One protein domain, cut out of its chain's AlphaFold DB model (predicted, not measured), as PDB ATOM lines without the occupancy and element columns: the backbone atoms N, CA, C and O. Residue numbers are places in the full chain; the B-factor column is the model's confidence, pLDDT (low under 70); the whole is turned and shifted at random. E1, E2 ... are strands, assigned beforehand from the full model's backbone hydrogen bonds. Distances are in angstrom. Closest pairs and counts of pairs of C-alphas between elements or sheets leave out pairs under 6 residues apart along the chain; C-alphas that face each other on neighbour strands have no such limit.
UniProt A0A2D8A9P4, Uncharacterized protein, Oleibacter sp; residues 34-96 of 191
ATOM      1  N   ASP A  34     164.612 136.303 205.179       86.75
ATOM      2  CA  ASP A  34     164.868 135.012 204.522       86.75
ATOM      3  C   ASP A  34     165.822 135.109 203.308       86.75
ATOM      4  O   ASP A  34     165.603 135.863 202.346       86.75
ATOM      5  N   GLY A  35     166.894 134.315 203.357       91.19
ATOM      6  CA  GLY A  35     167.941 134.257 202.335       91.19
ATOM      7  C   GLY A  35     168.982 135.382 202.379       91.19
ATOM      8  O   GLY A  35     169.806 135.442 201.470       91.19
ATOM      9  N   TYR A  36     168.955 136.257 203.388       95.88
ATOM     10  CA  TYR A  36     170.013 137.239 203.634       95.88
ATOM     11  C   TYR A  36     171.008 136.726 204.679       95.88
ATOM     12  O   TYR A  36     170.626 136.165 205.705       95.88
ATOM     13  N   THR A  37     172.293 136.977 204.439       95.38
ATOM     14  CA  THR A  37     173.381 136.651 205.367       95.38
ATOM     15  C   THR A  37     174.008 137.943 205.865       95.38
ATOM     16  O   THR A  37     174.491 138.735 205.056       95.38
ATOM     17  N   ALA A  38     173.999 138.177 207.179       95.56
ATOM     18  CA  ALA A  38     174.647 139.350 207.767       95.56
ATOM     19  C   ALA A  38     176.151 139.345 207.451       95.56
ATOM     20  O   ALA A  38     176.789 138.297 207.532       95.56
ATOM     21  N   VAL A  39     176.700 140.508 207.095       97.06
ATOM     22  CA  VAL A  39     178.128 140.647 206.768       97.06
ATOM     23  C   VAL A  39     178.979 140.545 208.035       97.06
ATOM     24  O   VAL A  39     179.846 139.682 208.117       97.06
ATOM     25  N   ASP A  40     178.690 141.375 209.039       96.81
ATOM     26  CA  ASP A  40     179.269 141.272 210.382       96.81
ATOM     27  C   ASP A  40     178.273 141.794 211.427       96.81
ATOM     28  O   ASP A  40     178.221 142.983 211.754       96.81
ATOM     29  N   LYS A  41     177.464 140.869 211.956       93.94
ATOM     30  CA  LYS A  41     176.412 141.166 212.938       93.94
ATOM     31  C   LYS A  41     176.975 141.614 214.296       93.94
ATOM     32  O   LYS A  41     176.225 142.170 215.092       93.94
ATOM     33  N   ALA A  42     178.262 141.381 214.576       96.00
ATOM     34  CA  ALA A  42     178.881 141.860 215.811       96.00
ATOM     35  C   ALA A  42     179.113 143.379 215.782       96.00
ATOM     36  O   ALA A  42     179.130 144.005 216.840       96.00
ATOM     37  N   VAL A  43     179.255 143.966 214.586       96.44
ATOM     38  CA  VAL A  43     179.488 145.407 214.404       96.44
ATOM     39  C   VAL A  43     178.214 146.143 213.984       96.44
ATOM     40  O   VAL A  43     177.902 147.207 214.522       96.44
ATOM     41  N   SER A  44     177.461 145.598 213.025       96.38
ATOM     42  CA  SER A  44     176.234 146.232 212.532       96.38
ATOM     43  C   SER A  44     175.223 145.202 212.052       96.38
ATOM     44  O   SER A  44     175.521 144.349 211.218       96.38
ATOM     45  N   ASP A  45     173.980 145.339 212.511       95.31
ATOM     46  CA  ASP A  45     172.853 144.541 212.020       95.31
ATOM     47  C   ASP A  45     172.173 145.182 210.799       95.31
ATOM     48  O   ASP A  45     170.984 144.986 210.576       95.31
ATOM     49  N   GLN A  46     172.900 146.004 210.035       97.19
ATOM     50  CA  GLN A  46     172.336 146.763 208.914       97.19
ATOM     51  C   GLN A  46     172.838 146.327 207.535       97.19
ATOM     52  O   GLN A  46     172.282 146.769 206.535       97.19
ATOM     53  N   TYR A  47     173.859 145.472 207.443       97.94
ATOM     54  CA  TYR A  47     174.479 145.095 206.169       97.94
ATOM     55  C   TYR A  47     174.413 143.586 205.939       97.94
ATOM     56  O   TYR A  47     174.863 142.788 206.764       97.94
ATOM     57  N   TYR A  48     173.869 143.202 204.787       97.44
ATOM     58  CA  TYR A  48     173.586 141.815 204.444       97.44
ATOM     59  C   TYR A  48     173.966 141.506 203.001       97.44
ATOM     60  O   TYR A  48     173.923 142.371 202.129       97.44
ATOM     61  N   THR A  49     174.276 140.244 202.728       97.31
ATOM     62  CA  THR A  49     174.486 139.724 201.379       97.31
ATOM     63  C   THR A  49     173.371 138.769 200.982       97.31
ATOM     64  O   THR A  49     172.836 138.032 201.813       97.31
ATOM     65  N   LYS A  50     173.022 138.782 199.697       96.06
ATOM     66  CA  LYS A  50     172.123 137.810 199.068       96.06
ATOM     67  C   LYS A  50     172.468 137.710 197.589       96.06
ATOM     68  O   LYS A  50     172.629 138.737 196.945       96.06
ATOM     69  N   GLU A  51     172.605 136.490 197.065       94.56
ATOM     70  CA  GLU A  51     172.853 136.239 195.630       94.56
ATOM     71  C   GLU A  51     174.026 137.063 195.054       94.56
ATOM     72  O   GLU A  51     173.937 137.638 193.972       94.56
ATOM     73  N   ASN A  52     175.140 137.132 195.796       92.69
ATOM     74  CA  ASN A  52     176.330 137.916 195.436       92.69
ATOM     75  C   ASN A  52     176.042 139.416 195.210       92.69
ATOM     76  O   ASN A  52     176.648 140.064 194.358       92.69
ATOM     77  N   GLN A  53     175.098 139.964 195.975       96.19
ATOM     78  CA  GLN A  53     174.780 141.386 196.045       96.19
ATOM     79  C   GLN A  53     174.771 141.845 197.503       96.19
ATOM     80  O   GLN A  53     174.472 141.060 198.408       96.19
ATOM     81  N   LEU A  54     175.080 143.124 197.714       98.00
ATOM     82  CA  LEU A  54     175.102 143.758 199.026       98.00
ATOM     83  C   LEU A  54     173.834 144.580 199.259       98.00
ATOM     84  O   LEU A  54     173.349 145.268 198.359       98.00
ATOM     85  N   TYR A  55     173.317 144.527 200.480       98.00
ATOM     86  CA  TYR A  55     172.091 145.190 200.888       98.00
ATOM     87  C   TYR A  55     172.265 145.906 202.224       98.00
ATOM     88  O   TYR A  55     172.866 145.375 203.155       98.00
ATOM     89  N   PHE A  56     171.662 147.085 202.315       98.12
ATOM     90  CA  PHE A  56     171.446 147.826 203.545       98.12
ATOM     91  C   PHE A  56     170.009 147.628 204.039       98.12
ATOM     92  O   PHE A  56     169.052 147.785 203.277       98.12
ATOM     93  N   VAL A  57     169.850 147.328 205.320       96.81
ATOM     94  CA  VAL A  57     168.566 147.156 206.003       96.81
ATOM     95  C   VAL A  57     168.618 148.022 207.249       96.81
ATOM     96  O   VAL A  57     169.304 147.700 208.215       96.81
ATOM     97  N   SER A  58     167.904 149.143 207.235       95.06
ATOM     98  CA  SER A  58     167.952 150.084 208.355       95.06
ATOM     99  C   SER A  58     167.510 149.393 209.649       95.06
ATOM    100  O   SER A  58     166.446 148.770 209.698       95.06
ATOM    101  N   MET A  59     168.362 149.465 210.673       92.62
ATOM    102  CA  MET A  59     168.180 148.821 211.981       92.62
ATOM    103  C   MET A  59     167.909 147.302 211.917       92.62
ATOM    104  O   MET A  59     167.276 146.761 212.822       92.62
ATOM    105  N   GLY A  60     168.286 146.617 210.830       92.44
ATOM    106  CA  GLY A  60     167.945 145.204 210.609       92.44
ATOM    107  C   GLY A  60     166.446 144.941 210.405       92.44
ATOM    108  O   GLY A  60     166.000 143.794 210.401       92.44
ATOM    109  N   ASN A  61     165.633 145.987 210.224       92.81
ATOM    110  CA  ASN A  61     164.182 145.876 210.105       92.81
ATOM    111  C   ASN A  61     163.748 145.497 208.678       92.81
ATOM    112  O   ASN A  61     163.250 146.326 207.906       92.81
ATOM    113  N   PHE A  62     163.900 144.216 208.340       92.44
ATOM    114  CA  PHE A  62     163.456 143.654 207.060       92.44
ATOM    115  C   PHE A  62     161.961 143.843 206.804       92.44
ATOM    116  O   PHE A  62     161.560 144.045 205.660       92.44
ATOM    117  N   PHE A  63     161.142 143.779 207.856       87.12
ATOM    118  CA  PHE A  63     159.690 143.789 207.734       87.12
ATOM    119  C   PHE A  63     159.148 145.155 207.297       87.12
ATOM    120  O   PHE A  63     158.409 145.238 206.318       87.12
ATOM    121  N   SER A  64     159.520 146.225 208.005       87.62
ATOM    122  CA  SER A  64     158.958 147.561 207.769       87.62
ATOM    123  C   SER A  64     159.803 148.419 206.830       87.62
ATOM    124  O   SER A  64     159.251 149.258 206.122       87.62
ATOM    125  N   LEU A  65     161.132 148.260 206.846       90.19
ATOM    126  CA  LEU A  65     162.054 149.137 206.107       90.19
ATOM    127  C   LEU A  65     162.629 148.468 204.854       90.19
ATOM    128  O   LEU A  65     163.035 149.171 203.922       90.19
ATOM    129  N   GLY A  66     162.600 147.134 204.814       92.31
ATOM    130  CA  GLY A  66     163.052 146.336 203.684       92.31
ATOM    131  C   GLY A  66     164.565 146.383 203.466       92.31
ATOM    132  O   GLY A  66     165.306 147.121 204.117       92.31
ATOM    133  N   ALA A  67     165.022 145.576 202.512       95.81
ATOM    134  CA  ALA A  67     166.406 145.564 202.065       95.81
ATOM    135  C   ALA A  67     166.585 146.485 200.855       95.81
ATOM    136  O   ALA A  67     165.850 146.392 199.870       95.81
ATOM    137  N   LYS A  68     167.584 147.363 200.920       97.06
ATOM    138  CA  LYS A  68     167.971 148.269 199.836       97.06
ATOM    139  C   LYS A  68     169.307 147.821 199.281       97.06
ATOM    140  O   LYS A  68     170.290 147.793 200.012       97.06
ATOM    141  N   LYS A  69     169.345 147.464 198.002       97.38
ATOM    142  CA  LYS A  69     170.592 147.077 197.345       97.38
ATOM    143  C   LYS A  69     171.572 148.257 197.344       97.38
ATOM    144  O   LYS A  69     171.176 149.379 197.033       97.38
ATOM    145  N   ILE A  70     172.829 147.990 197.687       97.56
ATOM    146  CA  ILE A  70     173.929 148.952 197.579       97.56
ATOM    147  C   ILE A  70     174.572 148.736 196.209       97.56
ATOM    148  O   ILE A  70     175.266 147.746 195.979       97.56
ATOM    149  N   GLU A  71     174.265 149.623 195.266       94.69
ATOM    150  CA  GLU A  71     174.764 149.514 193.894       94.69
ATOM    151  C   GLU A  71     176.264 149.815 193.823       94.69
ATOM    152  O   GLU A  71     176.742 150.768 194.430       94.69
ATOM    153  N   GLY A  72     176.998 149.006 193.056       91.56
ATOM    154  CA  GLY A  72     178.429 149.212 192.806       91.56
ATOM    155  C   GLY A  72     179.374 148.822 193.947       91.56
ATOM    156  O   GLY A  72     180.582 148.938 193.763       91.56
ATOM    157  N   ALA A  73     178.861 148.332 195.080       95.56
ATOM    158  CA  ALA A  73     179.703 147.912 196.195       95.56
ATOM    159  C   ALA A  73     180.522 146.657 195.866       95.56
ATOM    160  O   ALA A  73     179.986 145.656 195.374       95.56
ATOM    161  N   ASP A  74     181.812 146.692 196.196       96.69
ATOM    162  CA  ASP A  74     182.682 145.523 196.095       96.69
ATOM    163  C   ASP A  74     182.565 144.669 197.360       96.69
ATOM    164  O   ASP A  74     183.177 144.942 198.390       96.69
ATOM    165  N   ILE A  75     181.786 143.594 197.259       96.06
ATOM    166  CA  ILE A  75     181.528 142.658 198.362       96.06
ATOM    167  C   ILE A  75     182.823 142.042 198.896       96.06
ATOM    168  O   ILE A  75     182.925 141.788 200.093       96.06
ATOM    169  N   SER A  76     183.807 141.790 198.027       96.38
ATOM    170  CA  SER A  76     185.033 141.086 198.413       96.38
ATOM    171  C   SER A  76     185.928 141.913 199.335       96.38
ATOM    172  O   SER A  76     186.691 141.345 200.115       96.38
ATOM    173  N   SER A  77     185.800 143.239 199.273       97.81
ATOM    174  CA  SER A  77     186.534 144.184 200.109       97.81
ATOM    175  C   SER A  77     185.649 144.972 201.077       97.81
ATOM    176  O   SER A  77     186.152 145.847 201.786       97.81
ATOM    177  N   PHE A  78     184.350 144.665 201.136       98.38
ATOM    178  CA  PHE A  78     183.408 145.386 201.978       98.38
ATOM    179  C   PHE A  78     183.679 145.129 203.464       98.38
ATOM    180  O   PHE A  78     183.702 143.989 203.929       98.38
ATOM    181  N   GLN A  79     183.829 146.208 204.223       98.06
ATOM    182  CA  GLN A  79     184.123 146.195 205.645       98.06
ATOM    183  C   GLN A  79     183.178 147.140 206.386       98.06
ATOM    184  O   GLN A  79     183.068 148.323 206.061       98.06
ATOM    185  N   ILE A  80     182.538 146.625 207.433       98.19
ATOM    186  CA  ILE A  80     181.759 147.434 208.372       98.19
ATOM    187  C   ILE A  80     182.736 148.052 209.375       98.19
ATOM    188  O   ILE A  80     183.518 147.339 210.003       98.19
ATOM    189  N   LEU A  81     182.709 149.379 209.501       97.25
ATOM    190  CA  LEU A  81     183.596 150.131 210.393       97.25
ATOM    191  C   LEU A  81     182.898 150.456 211.714       97.25
ATOM    192  O   LEU A  81     183.489 150.321 212.781       97.25
ATOM    193  N   THR A  82     181.633 150.867 211.634       96.25
ATOM    194  CA  THR A  82     180.740 151.079 212.777       96.25
ATOM    195  C   THR A  82     179.321 150.658 212.405       96.25
ATOM    196  O   THR A  82     179.062 150.175 211.303       96.25
ATOM    197  N   THR A  83     178.368 150.861 213.316       95.50
ATOM    198  CA  THR A  83     176.944 150.673 213.019       95.50
ATOM    199  C   THR A  83     176.510 151.467 211.784       95.50
ATOM    200  O   THR A  83     175.778 150.927 210.951       95.50
ATOM    201  N   GLU A  84     177.018 152.696 211.640       95.50
ATOM    202  CA  GLU A  84     176.630 153.661 210.604       95.50
ATOM    203  C   GLU A  84     177.571 153.659 209.386       95.50
ATOM    204  O   GLU A  84     177.102 153.789 208.250       95.50
ATOM    205  N   TYR A  85     178.883 153.487 209.599       97.88
ATOM    206  CA  TYR A  85     179.904 153.567 208.550       97.88
ATOM    207  C   TYR A  85     180.374 152.196 208.063       97.88
ATOM    208  O   TYR A  85     180.673 151.293 208.846       97.88
ATOM    209  N   ALA A  86     180.541 152.077 206.751       98.06
ATOM    210  CA  ALA A  86     181.199 150.953 206.097       98.06
ATOM    211  C   ALA A  86     182.052 151.456 204.927       98.06
ATOM    212  O   ALA A  86     181.917 152.603 204.508       98.06
ATOM    213  N   ARG A  87     182.935 150.622 204.386       98.00
ATOM    214  CA  ARG A  87     183.755 150.952 203.213       98.00
ATOM    215  C   ARG A  87     183.979 149.732 202.338       98.00
ATOM    216  O   ARG A  87     183.911 148.611 202.825       98.00
ATOM    217  N   ASP A  88     184.324 149.968 201.085       98.12
ATOM    218  CA  ASP A  88     185.066 149.016 200.260       98.12
ATOM    219  C   ASP A  88     186.401 149.657 199.821       98.12
ATOM    220  O   ASP A  88     186.868 150.624 200.441       98.12
ATOM    221  N   LEU A  89     187.072 149.107 198.804       96.69
ATOM    222  CA  LEU A  89     188.324 149.684 198.291       96.69
ATOM    223  C   LEU A  89     188.161 151.056 197.617       96.69
ATOM    224  O   LEU A  89     189.150 151.779 197.509       96.69
ATOM    225  N   GLN A  90     186.965 151.406 197.142       96.50
ATOM    226  CA  GLN A  90     186.708 152.590 196.311       96.50
ATOM    227  C   GLN A  90     185.766 153.601 196.972       96.50
ATOM    228  O   GLN A  90     185.859 154.793 196.684       96.50
ATOM    229  N   HIS A  91     184.884 153.155 197.864       97.81
ATOM    230  CA  HIS A  91     183.815 153.970 198.425       97.81
ATOM    231  C   HIS A  91     183.753 153.877 199.949       97.81
ATOM    232  O   HIS A  91     183.945 152.816 200.548       97.81
ATOM    233  N   LEU A  92     183.401 155.003 200.570       98.19
ATOM    234  CA  LEU A  92     182.880 155.052 201.930       98.19
ATOM    235  C   LEU A  92     181.351 155.062 201.866       98.19
ATOM    236  O   LEU A  92     180.768 155.714 201.002       98.19
ATOM    237  N   TYR A  93     180.707 154.396 202.817       98.31
ATOM    238  CA  TYR A  93     179.263 154.349 202.970       98.31
ATOM    239  C   TYR A  93     178.845 154.855 204.350       98.31
ATOM    240  O   TYR A  93     179.423 154.460 205.361       98.31
ATOM    241  N   PHE A  94     177.792 155.669 204.391       97.81
ATOM    242  CA  PHE A  94     177.059 156.033 205.600       97.81
ATOM    243  C   PHE A  94     175.606 155.573 205.445       97.81
ATOM    244  O   PHE A  94     174.911 155.997 204.517       97.81
ATOM    245  N   ASN A  95     175.143 154.680 206.322       96.62
ATOM    246  CA  ASN A  95     173.806 154.081 206.245       96.62
ATOM    247  C   ASN A  95     173.460 153.519 204.853       96.62
ATOM    248  O   ASN A  95     172.400 153.793 204.278       96.62
ATOM    249  N   GLY A  96     174.409 152.774 204.279       96.75
ATOM    250  CA  GLY A  96     174.273 152.152 202.962       96.75
ATOM    251  C   GLY A  96     174.294 153.111 201.770       96.75
ATOM    252  O   GLY A  96     174.062 152.669 200.646       96.75
TER     253      GLY A  96
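This is residues 34 to 96 of the 191 residues of an uncharacterized protein of Oleibacter sp (UniProt A0A2D8A9P4). With little regular structure, this is two small two-stranded hairpins, E1 with E2 and E3 with E4, set apart and joined by the long winding stretch of residues 57 to 84. Short pairings tie residues 37 to 38 to E1, 68 to 69 to E2 and 79 to 80 to E3. The printed part has 63 residues, 14 of them in the four strands E1 to E4; both sheets are antiparallel, the class is all strand, and no helix is named. It is compact, with a radius of gyration of the C-alphas of 10.4 A and spans of 31 by 23 by 18 A.

E1, residues 47 to 50, begins at C-alpha 47 (174.479, 145.095, 206.169); it and E2, residues 53 to 56, each span 10.4 A. E3, residues 85 to 87, spans 7.1 A; E4, residues 92 to 94, spans 7.0 A and ends at C-alpha 94 (177.059, 156.033, 205.600).

In the hairpin of E1 and E2, N 48 and O 55 are within hydrogen-bond range at 2.9 A. In that of E3 and E4, N 93 and O 86 are at 2.7 A. E2 and E3 are apart.

The C-alphas farthest apart, of Ser 64 and Leu 89, are 30.9 A apart. The link E2 to E3 is long; the printed part has no cut, and no printed residue is under 70 in pLDDT.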